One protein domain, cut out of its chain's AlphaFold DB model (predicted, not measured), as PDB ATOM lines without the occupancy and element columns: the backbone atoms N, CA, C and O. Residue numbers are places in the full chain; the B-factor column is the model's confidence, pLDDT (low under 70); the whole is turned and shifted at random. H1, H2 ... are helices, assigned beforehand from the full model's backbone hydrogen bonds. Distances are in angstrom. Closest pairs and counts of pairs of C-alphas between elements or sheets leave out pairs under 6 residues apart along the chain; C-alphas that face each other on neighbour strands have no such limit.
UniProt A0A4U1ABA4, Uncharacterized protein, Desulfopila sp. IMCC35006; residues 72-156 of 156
ATOM      1  N   ASP A  72      36.254 -34.927 -15.593       74.44
ATOM      2  CA  ASP A  72      37.017 -33.712 -15.295       74.44
ATOM      3  C   ASP A  72      36.241 -32.400 -15.471       74.44
ATOM      4  O   ASP A  72      36.610 -31.389 -14.870       74.44
ATOM      5  N   ILE A  73      35.177 -32.391 -16.280       71.31
ATOM      6  CA  ILE A  73      34.398 -31.167 -16.505       71.31
ATOM      7  C   ILE A  73      33.277 -30.954 -15.488       71.31
ATOM      8  O   ILE A  73      32.660 -29.888 -15.466       71.31
ATOM      9  N   TYR A  74      33.017 -31.943 -14.634       74.12
ATOM     10  CA  TYR A  74      32.148 -31.770 -13.478       74.12
ATOM     11  C   TYR A  74      32.959 -31.119 -12.350       74.12
ATOM     12  O   TYR A  74      34.119 -31.463 -12.120       74.12
ATOM     13  N   GLU A  75      32.370 -30.137 -11.661       64.69
ATOM     14  CA  GLU A  75      33.063 -29.388 -10.607       64.69
ATOM     15  C   GLU A  75      33.697 -30.325  -9.566       64.69
ATOM     16  O   GLU A  75      33.018 -31.160  -8.976       64.69
ATOM     17  N   GLY A  76      34.998 -30.149  -9.301       62.25
ATOM     18  CA  GLY A  76      35.699 -30.889  -8.248       62.25
ATOM     19  C   GLY A  76      36.199 -32.279  -8.645       62.25
ATOM     20  O   GLY A  76      36.379 -33.118  -7.765       62.25
ATOM     21  N   ALA A  77      36.420 -32.538  -9.934       63.88
ATOM     22  CA  ALA A  77      36.957 -33.805 -10.410       63.88
ATOM     23  C   ALA A  77      38.359 -34.149  -9.863       63.88
ATOM     24  O   ALA A  77      39.236 -33.299  -9.698       63.88
ATOM     25  N   HIS A  78      38.556 -35.445  -9.615       69.38
ATOM     26  CA  HIS A  78      39.724 -36.037  -8.957       69.38
ATOM     27  C   HIS A  78      40.650 -36.711  -9.959       69.38
ATOM     28  O   HIS A  78      40.191 -37.282 -10.941       69.38
ATOM     29  N   VAL A  79      41.942 -36.804  -9.631       64.56
ATOM     30  CA  VAL A  79      42.945 -37.509 -10.458       64.56
ATOM     31  C   VAL A  79      42.543 -38.958 -10.792       64.56
ATOM     32  O   VAL A  79      42.883 -39.446 -11.863       64.56
ATOM     33  N   GLY A  80      41.781 -39.646  -9.932       67.12
ATOM     34  CA  GLY A  80      41.317 -41.013 -10.227       67.12
ATOM     35  C   GLY A  80      40.195 -41.105 -11.272       67.12
ATOM     36  O   GLY A  80      39.913 -42.191 -11.767       67.12
ATOM     37  N   TYR A  81      39.579 -39.987 -11.655       75.56
ATOM     38  CA  TYR A  81      38.619 -39.942 -12.758       75.56
ATOM     39  C   TYR A  81      39.257 -39.701 -14.127       75.56
ATOM     40  O   TYR A  81      38.570 -39.837 -15.142       75.56
ATOM     41  N   ALA A  82      40.554 -39.387 -14.173       71.31
ATOM     42  CA  ALA A  82      41.246 -39.070 -15.411       71.31
ATOM     43  C   ALA A  82      41.069 -40.194 -16.448       71.31
ATOM     44  O   ALA A  82      41.433 -41.350 -16.219       71.31
ATOM     45  N   GLY A  83      40.498 -39.841 -17.601       72.12
ATOM     46  CA  GLY A  83      40.269 -40.762 -18.717       72.12
ATOM     47  C   GLY A  83      39.004 -41.623 -18.631       72.12
ATOM     48  O   GLY A  83      38.787 -42.410 -19.548       72.12
ATOM     49  N   LYS A  84      38.171 -41.478 -17.591       81.62
ATOM     50  CA  LYS A  84      36.850 -42.124 -17.510       81.62
ATOM     51  C   LYS A  84      35.758 -41.180 -18.009       81.62
ATOM     52  O   LYS A  84      35.762 -39.993 -17.660       81.62
ATOM     53  N   SER A  85      34.811 -41.697 -18.791       84.25
ATOM     54  CA  SER A  85      33.654 -40.901 -19.228       84.25
ATOM     55  C   SER A  85      32.523 -40.924 -18.199       84.25
ATOM     56  O   SER A  85      32.395 -41.869 -17.415       84.25
ATOM     57  N   ALA A  86      31.662 -39.905 -18.227       83.81
ATOM     58  CA  ALA A  86      30.472 -39.828 -17.383       83.81
ATOM     59  C   ALA A  86      29.595 -41.077 -17.521       83.81
ATOM     60  O   ALA A  86      29.181 -41.659 -16.516       83.81
ATOM     61  N   LYS A  87      29.410 -41.561 -18.754       87.56
ATOM     62  CA  LYS A  87      28.668 -42.791 -19.039       87.56
ATOM     63  C   LYS A  87      29.239 -44.009 -18.339       87.56
ATOM     64  O   LYS A  87      28.489 -44.744 -17.707       87.56
ATOM     65  N   GLU A  88      30.551 -44.219 -18.417       88.56
ATOM     66  CA  GLU A  88      31.190 -45.369 -17.773       88.56
ATOM     67  C   GLU A  88      30.927 -45.379 -16.264       88.56
ATOM     68  O   GLU A  88      30.642 -46.429 -15.686       88.56
ATOM     69  N   ILE A  89      30.984 -44.209 -15.621       86.88
ATOM     70  CA  ILE A  89      30.720 -44.082 -14.186       86.88
ATOM     71  C   ILE A  89      29.241 -44.287 -13.869       86.88
ATOM     72  O   ILE A  89      28.900 -45.039 -12.951       86.88
ATOM     73  N   VAL A  90      28.355 -43.654 -14.633       88.38
ATOM     74  CA  VAL A  90      26.905 -43.741 -14.434       88.38
ATOM     75  C   VAL A  90      26.393 -45.159 -14.685       88.38
ATOM     76  O   VAL A  90      25.561 -45.643 -13.921       88.38
ATOM     77  N   ASP A  91      26.921 -45.878 -15.673       90.75
ATOM     78  CA  ASP A  91      26.572 -47.279 -15.919       90.75
ATOM     79  C   ASP A  91      26.992 -48.173 -14.743       90.75
ATOM     80  O   ASP A  91      26.239 -49.058 -14.326       90.75
ATOM     81  N   LYS A  92      28.151 -47.900 -14.127       90.06
ATOM     82  CA  LYS A  92      28.583 -48.590 -12.900       90.06
ATOM     83  C   LYS A  92      27.655 -48.306 -11.724       90.06
ATOM     84  O   LYS A  92      27.289 -49.247 -11.020       90.06
ATOM     85  N   VAL A  93      27.222 -47.058 -11.550       90.00
ATOM     86  CA  VAL A  93      26.200 -46.692 -10.557       90.00
ATOM     87  C   VAL A  93      24.897 -47.450 -10.818       90.00
ATOM     88  O   VAL A  93      24.384 -48.108  -9.918       90.00
ATOM     89  N   LYS A  94      24.387 -47.420 -12.056       89.44
ATOM     90  CA  LYS A  94      23.136 -48.089 -12.452       89.44
ATOM     91  C   LYS A  94      23.200 -49.607 -12.260       89.44
ATOM     92  O   LYS A  94      22.170 -50.218 -11.993       89.44
ATOM     93  N   SER A  95      24.390 -50.203 -12.359       90.69
ATOM     94  CA  SER A  95      24.619 -51.635 -12.119       90.69
ATOM     95  C   SER A  95      24.710 -52.036 -10.638       90.69
ATOM     96  O   SER A  95      24.721 -53.228 -10.335       90.69
ATOM     97  N   ASN A  96      24.776 -51.072  -9.711       91.25
ATOM     98  CA  ASN A  96      24.886 -51.312  -8.274       91.25
ATOM     99  C   ASN A  96      23.681 -50.717  -7.532       91.25
ATOM    100  O   ASN A  96      23.659 -49.534  -7.196       91.25
ATOM    101  N   ASP A  97      22.695 -51.562  -7.220       91.00
ATOM    102  CA  ASP A  97      21.442 -51.151  -6.567       91.00
ATOM    103  C   ASP A  97      21.643 -50.409  -5.237       91.00
ATOM    104  O   ASP A  97      20.829 -49.557  -4.883       91.00
ATOM    105  N   ALA A  98      22.700 -50.724  -4.479       89.38
ATOM    106  CA  ALA A  98      22.983 -50.048  -3.217       89.38
ATOM    107  C   ALA A  98      23.453 -48.607  -3.462       89.38
ATOM    108  O   ALA A  98      22.900 -47.676  -2.882       89.38
ATOM    109  N   VAL A  99      24.416 -48.420  -4.367       89.31
ATOM    110  CA  VAL A  99      24.947 -47.099  -4.745       89.31
ATOM    111  C   VAL A  99      23.874 -46.252  -5.425       89.31
ATOM    112  O   VAL A  99      23.696 -45.086  -5.079       89.31
ATOM    113  N   LYS A 100      23.095 -46.855  -6.329       89.44
ATOM    114  CA  LYS A 100      21.965 -46.203  -6.994       89.44
ATOM    115  C   LYS A 100      20.969 -45.629  -5.985       89.44
ATOM    116  O   LYS A 100      20.637 -44.452  -6.065       89.44
ATOM    117  N   LYS A 101      20.543 -46.425  -4.997       88.19
ATOM    118  CA  LYS A 101      19.612 -45.969  -3.949       88.19
ATOM    119  C   LYS A 101      20.171 -44.816  -3.120       88.19
ATOM    120  O   LYS A 101      19.407 -43.943  -2.727       88.19
ATOM    121  N   ILE A 102      21.476 -44.814  -2.842       87.94
ATOM    122  CA  ILE A 102      22.134 -43.735  -2.090       87.94
ATOM    123  C   ILE A 102      22.104 -42.427  -2.892       87.94
ATOM    124  O   ILE A 102      21.730 -41.385  -2.353       87.94
ATOM    125  N   ILE A 103      22.431 -42.490  -4.186       85.81
ATOM    126  CA  ILE A 103      22.422 -41.323  -5.079       85.81
ATOM    127  C   ILE A 103      20.996 -40.787  -5.260       85.81
ATOM    128  O   ILE A 103      20.766 -39.594  -5.092       85.81
ATOM    129  N   GLU A 104      20.015 -41.663  -5.500       84.62
ATOM    130  CA  GLU A 104      18.606 -41.276  -5.687       84.62
ATOM    131  C   GLU A 104      17.950 -40.721  -4.412       84.62
ATOM    132  O   GLU A 104      17.041 -39.898  -4.481       84.62
ATOM    133  N   LYS A 105      18.404 -41.147  -3.228       79.75
ATOM    134  CA  LYS A 105      17.893 -40.658  -1.939       79.75
ATOM    135  C   LYS A 105      18.300 -39.208  -1.658       79.75
ATOM    136  O   LYS A 105      17.604 -38.515  -0.916       79.75
ATOM    137  N   THR A 106      19.407 -38.747  -2.232       65.69
ATOM    138  CA  THR A 106      20.079 -37.514  -1.809       65.69
ATOM    139  C   THR A 106      20.038 -36.441  -2.899       65.69
ATOM    140  O   THR A 106      21.056 -35.857  -3.246       65.69
ATOM    141  N   GLU A 107      18.849 -36.110  -3.417       56.38
ATOM    142  CA  GLU A 107      18.676 -34.949  -4.322       56.38
ATOM    143  C   GLU A 107      18.975 -33.599  -3.631       56.38
ATOM    144  O   GLU A 107      19.051 -32.548  -4.266       56.38
ATOM    145  N   LYS A 108      19.118 -33.597  -2.301       49.97
ATOM    146  CA  LYS A 108      19.453 -32.426  -1.487       49.97
ATOM    147  C   LYS A 108      20.492 -32.868  -0.474       49.97
ATOM    148  O   LYS A 108      20.197 -33.747   0.328       49.97
ATOM    149  N   SER A 109      21.689 -32.287  -0.537       53.72
ATOM    150  CA  SER A 109      22.813 -32.624   0.338       53.72
ATOM    151  C   SER A 109      22.372 -32.736   1.800       53.72
ATOM    152  O   SER A 109      22.070 -31.732   2.447       53.72
ATOM    153  N   VAL A 110      22.334 -33.954   2.319       53.88
ATOM    154  CA  VAL A 110      22.268 -34.231   3.749       53.88
ATOM    155  C   VAL A 110      23.163 -35.441   3.938       53.88
ATOM    156  O   VAL A 110      23.048 -36.409   3.193       53.88
ATOM    157  N   ASP A 111      24.126 -35.302   4.836       68.75
ATOM    158  CA  ASP A 111      25.314 -36.139   4.956       68.75
ATOM    159  C   ASP A 111      25.046 -37.646   4.824       68.75
ATOM    160  O   ASP A 111      24.116 -38.183   5.430       68.75
ATOM    161  N   LEU A 112      25.906 -38.332   4.062       74.06
ATOM    162  CA  LEU A 112      25.900 -39.792   3.958       74.06
ATOM    163  C   LEU A 112      26.028 -40.403   5.359       74.06
ATOM    164  O   LEU A 112      26.936 -40.022   6.113       74.06
ATOM    165  N   THR A 113      25.179 -41.381   5.696       84.00
ATOM    166  CA  THR A 113      25.341 -42.131   6.952       84.00
ATOM    167  C   THR A 113      26.678 -42.883   6.954       84.00
ATOM    168  O   THR A 113      27.242 -43.137   5.887       84.00
ATOM    169  N   PRO A 114      27.217 -43.283   8.123       85.19
ATOM    170  CA  PRO A 114      28.445 -44.076   8.176       85.19
ATOM    171  C   PRO A 114      28.391 -45.333   7.293       85.19
ATOM    172  O   PRO A 114      29.372 -45.665   6.633       85.19
ATOM    173  N   GLU A 115      27.239 -46.004   7.220       85.81
ATOM    174  CA  GLU A 115      27.038 -47.161   6.345       85.81
ATOM    175  C   GLU A 115      27.091 -46.776   4.859       85.81
ATOM    176  O   GLU A 115      27.752 -47.446   4.067       85.81
ATOM    177  N   GLU A 116      26.441 -45.677   4.473       85.88
ATOM    178  CA  GLU A 116      26.457 -45.167   3.096       85.88
ATOM    179  C   GLU A 116      27.867 -44.721   2.683       85.88
ATOM    180  O   GLU A 116      28.296 -44.991   1.564       85.88
ATOM    181  N   GLN A 117      28.638 -44.127   3.599       81.69
ATOM    182  CA  GLN A 117      30.042 -43.773   3.367       81.69
ATOM    183  C   GLN A 117      30.924 -44.999   3.114       81.69
ATOM    184  O   GLN A 117      31.839 -44.928   2.293       81.69
ATOM    185  N   VAL A 118      30.658 -46.124   3.788       85.50
ATOM    186  CA  VAL A 118      31.367 -47.390   3.542       85.50
ATOM    187  C   VAL A 118      31.016 -47.943   2.160       85.50
ATOM    188  O   VAL A 118      31.920 -48.311   1.412       85.50
ATOM    189  N   ILE A 119      29.731 -47.950   1.791       87.62
ATOM    190  CA  ILE A 119      29.267 -48.428   0.478       87.62
ATOM    191  C   ILE A 119      29.861 -47.576  -0.651       87.62
ATOM    192  O   ILE A 119      30.433 -48.116  -1.600       87.62
ATOM    193  N   MET A 120      29.783 -46.249  -0.533       84.12
ATOM    194  CA  MET A 120      30.361 -45.327  -1.515       84.12
ATOM    195  C   MET A 120      31.888 -45.438  -1.562       84.12
ATOM    196  O   MET A 120      32.468 -45.447  -2.644       84.12
ATOM    197  N   GLY A 121      32.549 -45.589  -0.411       81.69
ATOM    198  CA  GLY A 121      33.994 -45.797  -0.339       81.69
ATOM    199  C   GLY A 121      34.451 -47.067  -1.064       81.69
ATOM    200  O   GLY A 121      35.416 -47.017  -1.826       81.69
ATOM    201  N   ALA A 122      33.734 -48.183  -0.887       85.56
ATOM    202  CA  ALA A 122      33.995 -49.424  -1.618       85.56
ATOM    203  C   ALA A 122      33.783 -49.240  -3.128       85.56
ATOM    204  O   ALA A 122      34.640 -49.617  -3.925       85.56
ATOM    205  N   PHE A 123      32.697 -48.566  -3.524       88.12
ATOM    206  CA  PHE A 123      32.436 -48.246  -4.926       88.12
ATOM    207  C   PHE A 123      33.577 -47.432  -5.559       88.12
ATOM    208  O   PHE A 123      34.035 -47.776  -6.653       88.12
ATOM    209  N   PHE A 124      34.073 -46.402  -4.864       83.50
ATOM    210  CA  PHE A 124      35.181 -45.561  -5.321       83.50
ATOM    211  C   PHE A 124      36.481 -46.346  -5.497       83.50
ATOM    212  O   PHE A 124      37.163 -46.191  -6.513       83.50
ATOM    213  N   ALA A 125      36.802 -47.213  -4.540       80.19
ATOM    214  CA  ALA A 125      37.996 -48.043  -4.603       80.19
ATOM    215  C   ALA A 125      37.929 -49.052  -5.763       80.19
ATOM    216  O   ALA A 125      38.874 -49.165  -6.541       80.19
ATOM    217  N   GLU A 126      36.803 -49.752  -5.914       81.75
ATOM    218  CA  GLU A 126      36.663 -50.864  -6.861       81.75
ATOM    219  C   GLU A 126      36.452 -50.419  -8.311       81.75
ATOM    220  O   GLU A 126      36.931 -51.072  -9.238       81.75
ATOM    221  N   ASN A 127      35.716 -49.327  -8.533       76.00
ATOM    222  CA  ASN A 127      35.259 -48.958  -9.877       76.00
ATOM    223  C   ASN A 127      36.007 -47.757 -10.449       76.00
ATOM    224  O   ASN A 127      36.087 -47.593 -11.671       76.00
ATOM    225  N   LEU A 128      36.557 -46.916  -9.577       73.19
ATOM    226  CA  LEU A 128      37.076 -45.613  -9.966       73.19
ATOM    227  C   LEU A 128      38.579 -45.504  -9.746       73.19
ATOM    228  O   LEU A 128      39.198 -44.669 -10.386       73.19
ATOM    229  N   GLY A 129      39.181 -46.364  -8.916       70.50
ATOM    230  CA  GLY A 129      40.607 -46.261  -8.599       70.50
ATOM    231  C   GLY A 129      40.951 -44.912  -7.963       70.50
ATOM    232  O   GLY A 129      42.057 -44.408  -8.135       70.50
ATOM    233  N   LEU A 130      39.979 -44.298  -7.280       74.44
ATOM    234  CA  LEU A 130      40.153 -42.994  -6.657       74.44
ATOM    235  C   LEU A 130      41.067 -43.117  -5.445       74.44
ATOM    236  O   LEU A 130      40.768 -43.837  -4.492       74.44
ATOM    237  N   GLU A 131      42.142 -42.337  -5.450       71.31
ATOM    238  CA  GLU A 131      42.911 -42.055  -4.244       71.31
ATOM    239  C   GLU A 131      42.103 -41.112  -3.348       71.31
ATOM    240  O   GLU A 131      42.181 -39.888  -3.463       71.31
ATOM    241  N   ILE A 132      41.287 -41.693  -2.469       74.25
ATOM    242  CA  ILE A 132      40.531 -40.934  -1.475       74.25
ATOM    243  C   ILE A 132      41.487 -40.433  -0.391       74.25
ATOM    244  O   ILE A 132      42.161 -41.221   0.275       74.25
ATOM    245  N   ASN A 133      41.498 -39.120  -0.176       78.81
ATOM    246  CA  ASN A 133      42.211 -38.480   0.920       78.81
ATOM    247  C   ASN A 133      41.268 -37.526   1.650       78.81
ATOM    248  O   ASN A 133      41.025 -36.414   1.195       78.81
ATOM    249  N   ASP A 134      40.778 -37.939   2.817       78.81
ATOM    250  CA  ASP A 134      39.838 -37.133   3.604       78.81
ATOM    251  C   ASP A 134      40.479 -35.867   4.213       78.81
ATOM    252  O   ASP A 134      39.760 -34.970   4.645       78.81
ATOM    253  N   ASN A 135      41.816 -35.750   4.210       81.88
ATOM    254  CA  ASN A 135      42.510 -34.517   4.608       81.88
ATOM    255  C   ASN A 135      42.585 -33.482   3.474       81.88
ATOM    256  O   ASN A 135      42.952 -32.333   3.722       81.88
ATOM    257  N   ASP A 136      42.277 -33.882   2.238       80.88
ATOM    258  CA  ASP A 136      42.233 -33.004   1.075       80.88
ATOM    259  C   ASP A 136      40.760 -32.776   0.685       80.88
ATOM    260  O   ASP A 136      40.084 -33.712   0.247       80.88
ATOM    261  N   PRO A 137      40.222 -31.548   0.816       76.69
ATOM    262  CA  PRO A 137      38.824 -31.277   0.486       76.69
ATOM    263  C   PRO A 137      38.512 -31.591  -0.980       76.69
ATOM    264  O   PRO A 137      37.392 -31.994  -1.293       76.69
ATOM    265  N   THR A 138      39.517 -31.482  -1.852       73.81
ATOM    266  CA  THR A 138      39.427 -31.771  -3.281       73.81
ATOM    267  C   THR A 138      39.689 -33.225  -3.620       73.81
ATOM    268  O   THR A 138      39.754 -33.504  -4.795       73.81
ATOM    269  N   LYS A 139      39.870 -34.138  -2.653       76.69
ATOM    270  CA  LYS A 139      39.974 -35.600  -2.868       76.69
ATOM    271  C   LYS A 139      39.209 -36.404  -1.810       76.69
ATOM    272  O   LYS A 139      39.459 -37.593  -1.597       76.69
ATOM    273  N   SER A 140      38.288 -35.743  -1.115       79.06
ATOM    274  CA  SER A 140      37.470 -36.343  -0.064       79.06
ATOM    275  C   SER A 140      36.385 -37.256  -0.646       79.06
ATOM    276  O   SER A 140      35.942 -37.070  -1.784       79.06
ATOM    277  N   LYS A 141      35.873 -38.202   0.159       79.50
ATOM    278  CA  LYS A 141      34.709 -39.027  -0.238       79.50
ATOM    279  C   LYS A 141      33.512 -38.174  -0.663       79.50
ATOM    280  O   LYS A 141      32.808 -38.527  -1.603       79.50
ATOM    281  N   LYS A 142      33.306 -37.041   0.014       79.56
ATOM    282  CA  LYS A 142      32.231 -36.096  -0.292       79.56
ATOM    283  C   LYS A 142      32.406 -35.471  -1.676       79.56
ATOM    284  O   LYS A 142      31.464 -35.465  -2.451       79.56
ATOM    285  N   ALA A 143      33.604 -34.995  -2.009       78.62
ATOM    286  CA  ALA A 143      33.846 -34.407  -3.323       78.62
ATOM    287  C   ALA A 143      33.682 -35.443  -4.449       78.62
ATOM    288  O   ALA A 143      33.140 -35.134  -5.503       78.62
ATOM    289  N   ALA A 144      34.120 -36.689  -4.236       80.06
ATOM    290  CA  ALA A 144      33.912 -37.764  -5.210       80.06
ATOM    291  C   ALA A 144      32.425 -38.089  -5.404       80.06
ATOM    292  O   ALA A 144      31.993 -38.325  -6.532       80.06
ATOM    293  N   TYR A 145      31.661 -38.065  -4.310       84.75
ATOM    294  CA  TYR A 145      30.215 -38.229  -4.313       84.75
ATOM    295  C   TYR A 145      29.507 -37.106  -5.083       84.75
ATOM    296  O   TYR A 145      28.741 -37.400  -5.996       84.75
ATOM    297  N   ASP A 146      29.808 -35.843  -4.768       81.00
ATOM    298  CA  ASP A 146      29.183 -34.669  -5.393       81.00
ATOM    299  C   ASP A 146      29.371 -34.685  -6.924       81.00
ATOM    300  O   ASP A 146      28.428 -34.448  -7.677       81.00
ATOM    301  N   VAL A 147      30.567 -35.067  -7.386       81.50
ATOM    302  CA  VAL A 147      30.885 -35.242  -8.813       81.50
ATOM    303  C   VAL A 147      30.022 -36.329  -9.470       81.50
ATOM    304  O   VAL A 147      29.493 -36.122 -10.561       81.50
ATOM    305  N   ILE A 148      29.848 -37.489  -8.826       85.75
ATOM    306  CA  ILE A 148      29.028 -38.583  -9.379       85.75
ATOM    307  C   ILE A 148      27.556 -38.205  -9.421       85.75
ATOM    308  O   ILE A 148      26.889 -38.530 -10.398       85.75
ATOM    309  N   VAL A 149      27.044 -37.536  -8.387       85.62
ATOM    310  CA  VAL A 149      25.660 -37.045  -8.379       85.62
ATOM    311  C   VAL A 149      25.457 -36.064  -9.525       85.62
ATOM    312  O   VAL A 149      24.513 -36.226 -10.293       85.62
ATOM    313  N   ALA A 150      26.383 -35.117  -9.708       79.94
ATOM    314  CA  ALA A 150      26.327 -34.166 -10.809       79.94
ATOM    315  C   ALA A 150      26.347 -34.859 -12.182       79.94
ATOM    316  O   ALA A 150      25.614 -34.444 -13.071       79.94
ATOM    317  N   ALA A 151      27.138 -35.920 -12.362       82.19
ATOM    318  CA  ALA A 151      27.128 -36.712 -13.592       82.19
ATOM    319  C   ALA A 151      25.822 -37.506 -13.770       82.19
ATOM    320  O   ALA A 151      25.215 -37.476 -14.839       82.19
ATOM    321  N   TYR A 152      25.350 -38.178 -12.717       85.50
ATOM    322  CA  TYR A 152      24.130 -38.987 -12.737       85.50
ATOM    323  C   TYR A 152      22.883 -38.150 -13.035       85.50
ATOM    324  O   TYR A 152      22.050 -38.568 -13.833       85.50
ATOM    325  N   ASP A 153      22.777 -36.953 -12.455       82.06
ATOM    326  CA  ASP A 153      21.637 -36.052 -12.649       82.06
ATOM    327  C   ASP A 153      21.482 -35.544 -14.084       82.06
ATOM    328  O   ASP A 153      20.373 -35.212 -14.495       82.06
ATOM    329  N   VAL A 154      22.574 -35.493 -14.845       75.88
ATOM    330  CA  VAL A 154      22.586 -35.078 -16.258       75.88
ATOM    331  C   VAL A 154      22.211 -36.236 -17.177       75.88
ATOM    332  O   VAL A 154      21.714 -36.035 -18.280       75.88
ATOM    333  N   MET A 155      22.448 -37.465 -16.717       77.56
ATOM    334  CA  MET A 155      22.310 -38.704 -17.487       77.56
ATOM    335  C   MET A 155      21.094 -39.556 -17.082       77.56
ATOM    336  O   MET A 155      21.008 -40.736 -17.465       77.56
ATOM    337  N   LYS A 156      20.207 -39.009 -16.245       72.50
ATOM    338  CA  LYS A 156      18.981 -39.672 -15.787       72.50
ATOM    339  C   LYS A 156      17.849 -39.589 -16.803       72.50
ATOM    340  O   LYS A 156      17.747 -38.567 -17.514       72.50
TER     341      LYS A 156
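Overview. This is residues 72 to 156 of the 156 residues of an uncharacterized protein of Desulfopila sp. IMCC35006 (UniProt A0A4U1ABA4). Four helices cross one another at wide angles to make a small rounded ball, with two short ones, H1 and H2, meeting at a corner and two longer ones, H3 and H4, crossing. The centres of H1, H2 and H3 make a triangle, and H4 packs over one face of it, touching H1 and H3. Two long stretches with no named helix, residues 72 to 85 and 129 to 140, lie on the side of the ball away from H2. You are reading 85 printed residues with four named helices in the order H1, H2, H3, H4 and no named strand, the class all helix. The whole is compact, with a radius of gyration of the C-alphas of 11.5 A and spans of 27 by 26 by 23 A.

Arrangement. Start with H1, residues 86 to 94, and go on to H2, residues 97 to 105. They only just touch, with 3 pairs of C-alphas within 8 A, and only at the corner by their tight link; the closest C-alphas are those of Val 93 and Lys 100, 5.6 A apart, and the lines are about perpendicular at 74 degrees. Next comes H3, residues 114 to 128, which touches H2 at a steep tilt of 62 degrees, opposite ways, closest at the C-alphas of Val 99 and Met 120, 6.5 A apart. With residues 127 to 128 alone, H3 only just touches H1, with 3 pairs of C-alphas within 8 A; the closest C-alphas are those of Lys 92 and Asn 127, 7.3 A apart. Last comes H4, residues 141 to 154. With residues 148 to 152 alone it touches H1, about perpendicular at 81 degrees, closest at the C-alphas of Val 90 and Tyr 152, 5.8 A apart. With residues 141 to 145 alone it touches H3, only just about perpendicular at 72 degrees, closest at the C-alphas of Gly 121 and Lys 141, 6.8 A apart. H2 and H4 are close but not clearly touching, the C-alphas of Ile 103 and Val 149 being 6.3 A apart. In H1, H2 and H3 every O i to N i+4 pair is within hydrogen-bond range; in H4 9 of 10 are.

Along the chain. Find C-alpha 86 at (30.472, -39.828, -17.383), where H1 begins; it runs 12.1 A to C-alpha 94. H2 runs 12.0 A from Asp 97 to Lys 105. Find C-alpha 114 at (28.445, -44.076, 8.176); from there H3 runs 20.1 A to Leu 128. H4 runs 20.5 A from Lys 141 to C-alpha 154 at (22.586, -35.078, -16.258).

Size, cuts and confidence. The two C-alphas farthest apart are those of Asn 135 and Lys 156, 31.6 A. The printed part has no cut and ends at the chain's last residue. The link from H2 to H3 is short, with 8 residues, and that from H3 to H4 is long, with 12. The mean pLDDT of the printed part is 79.1, and residues 75 to 80 and 106 to 111 are under 70.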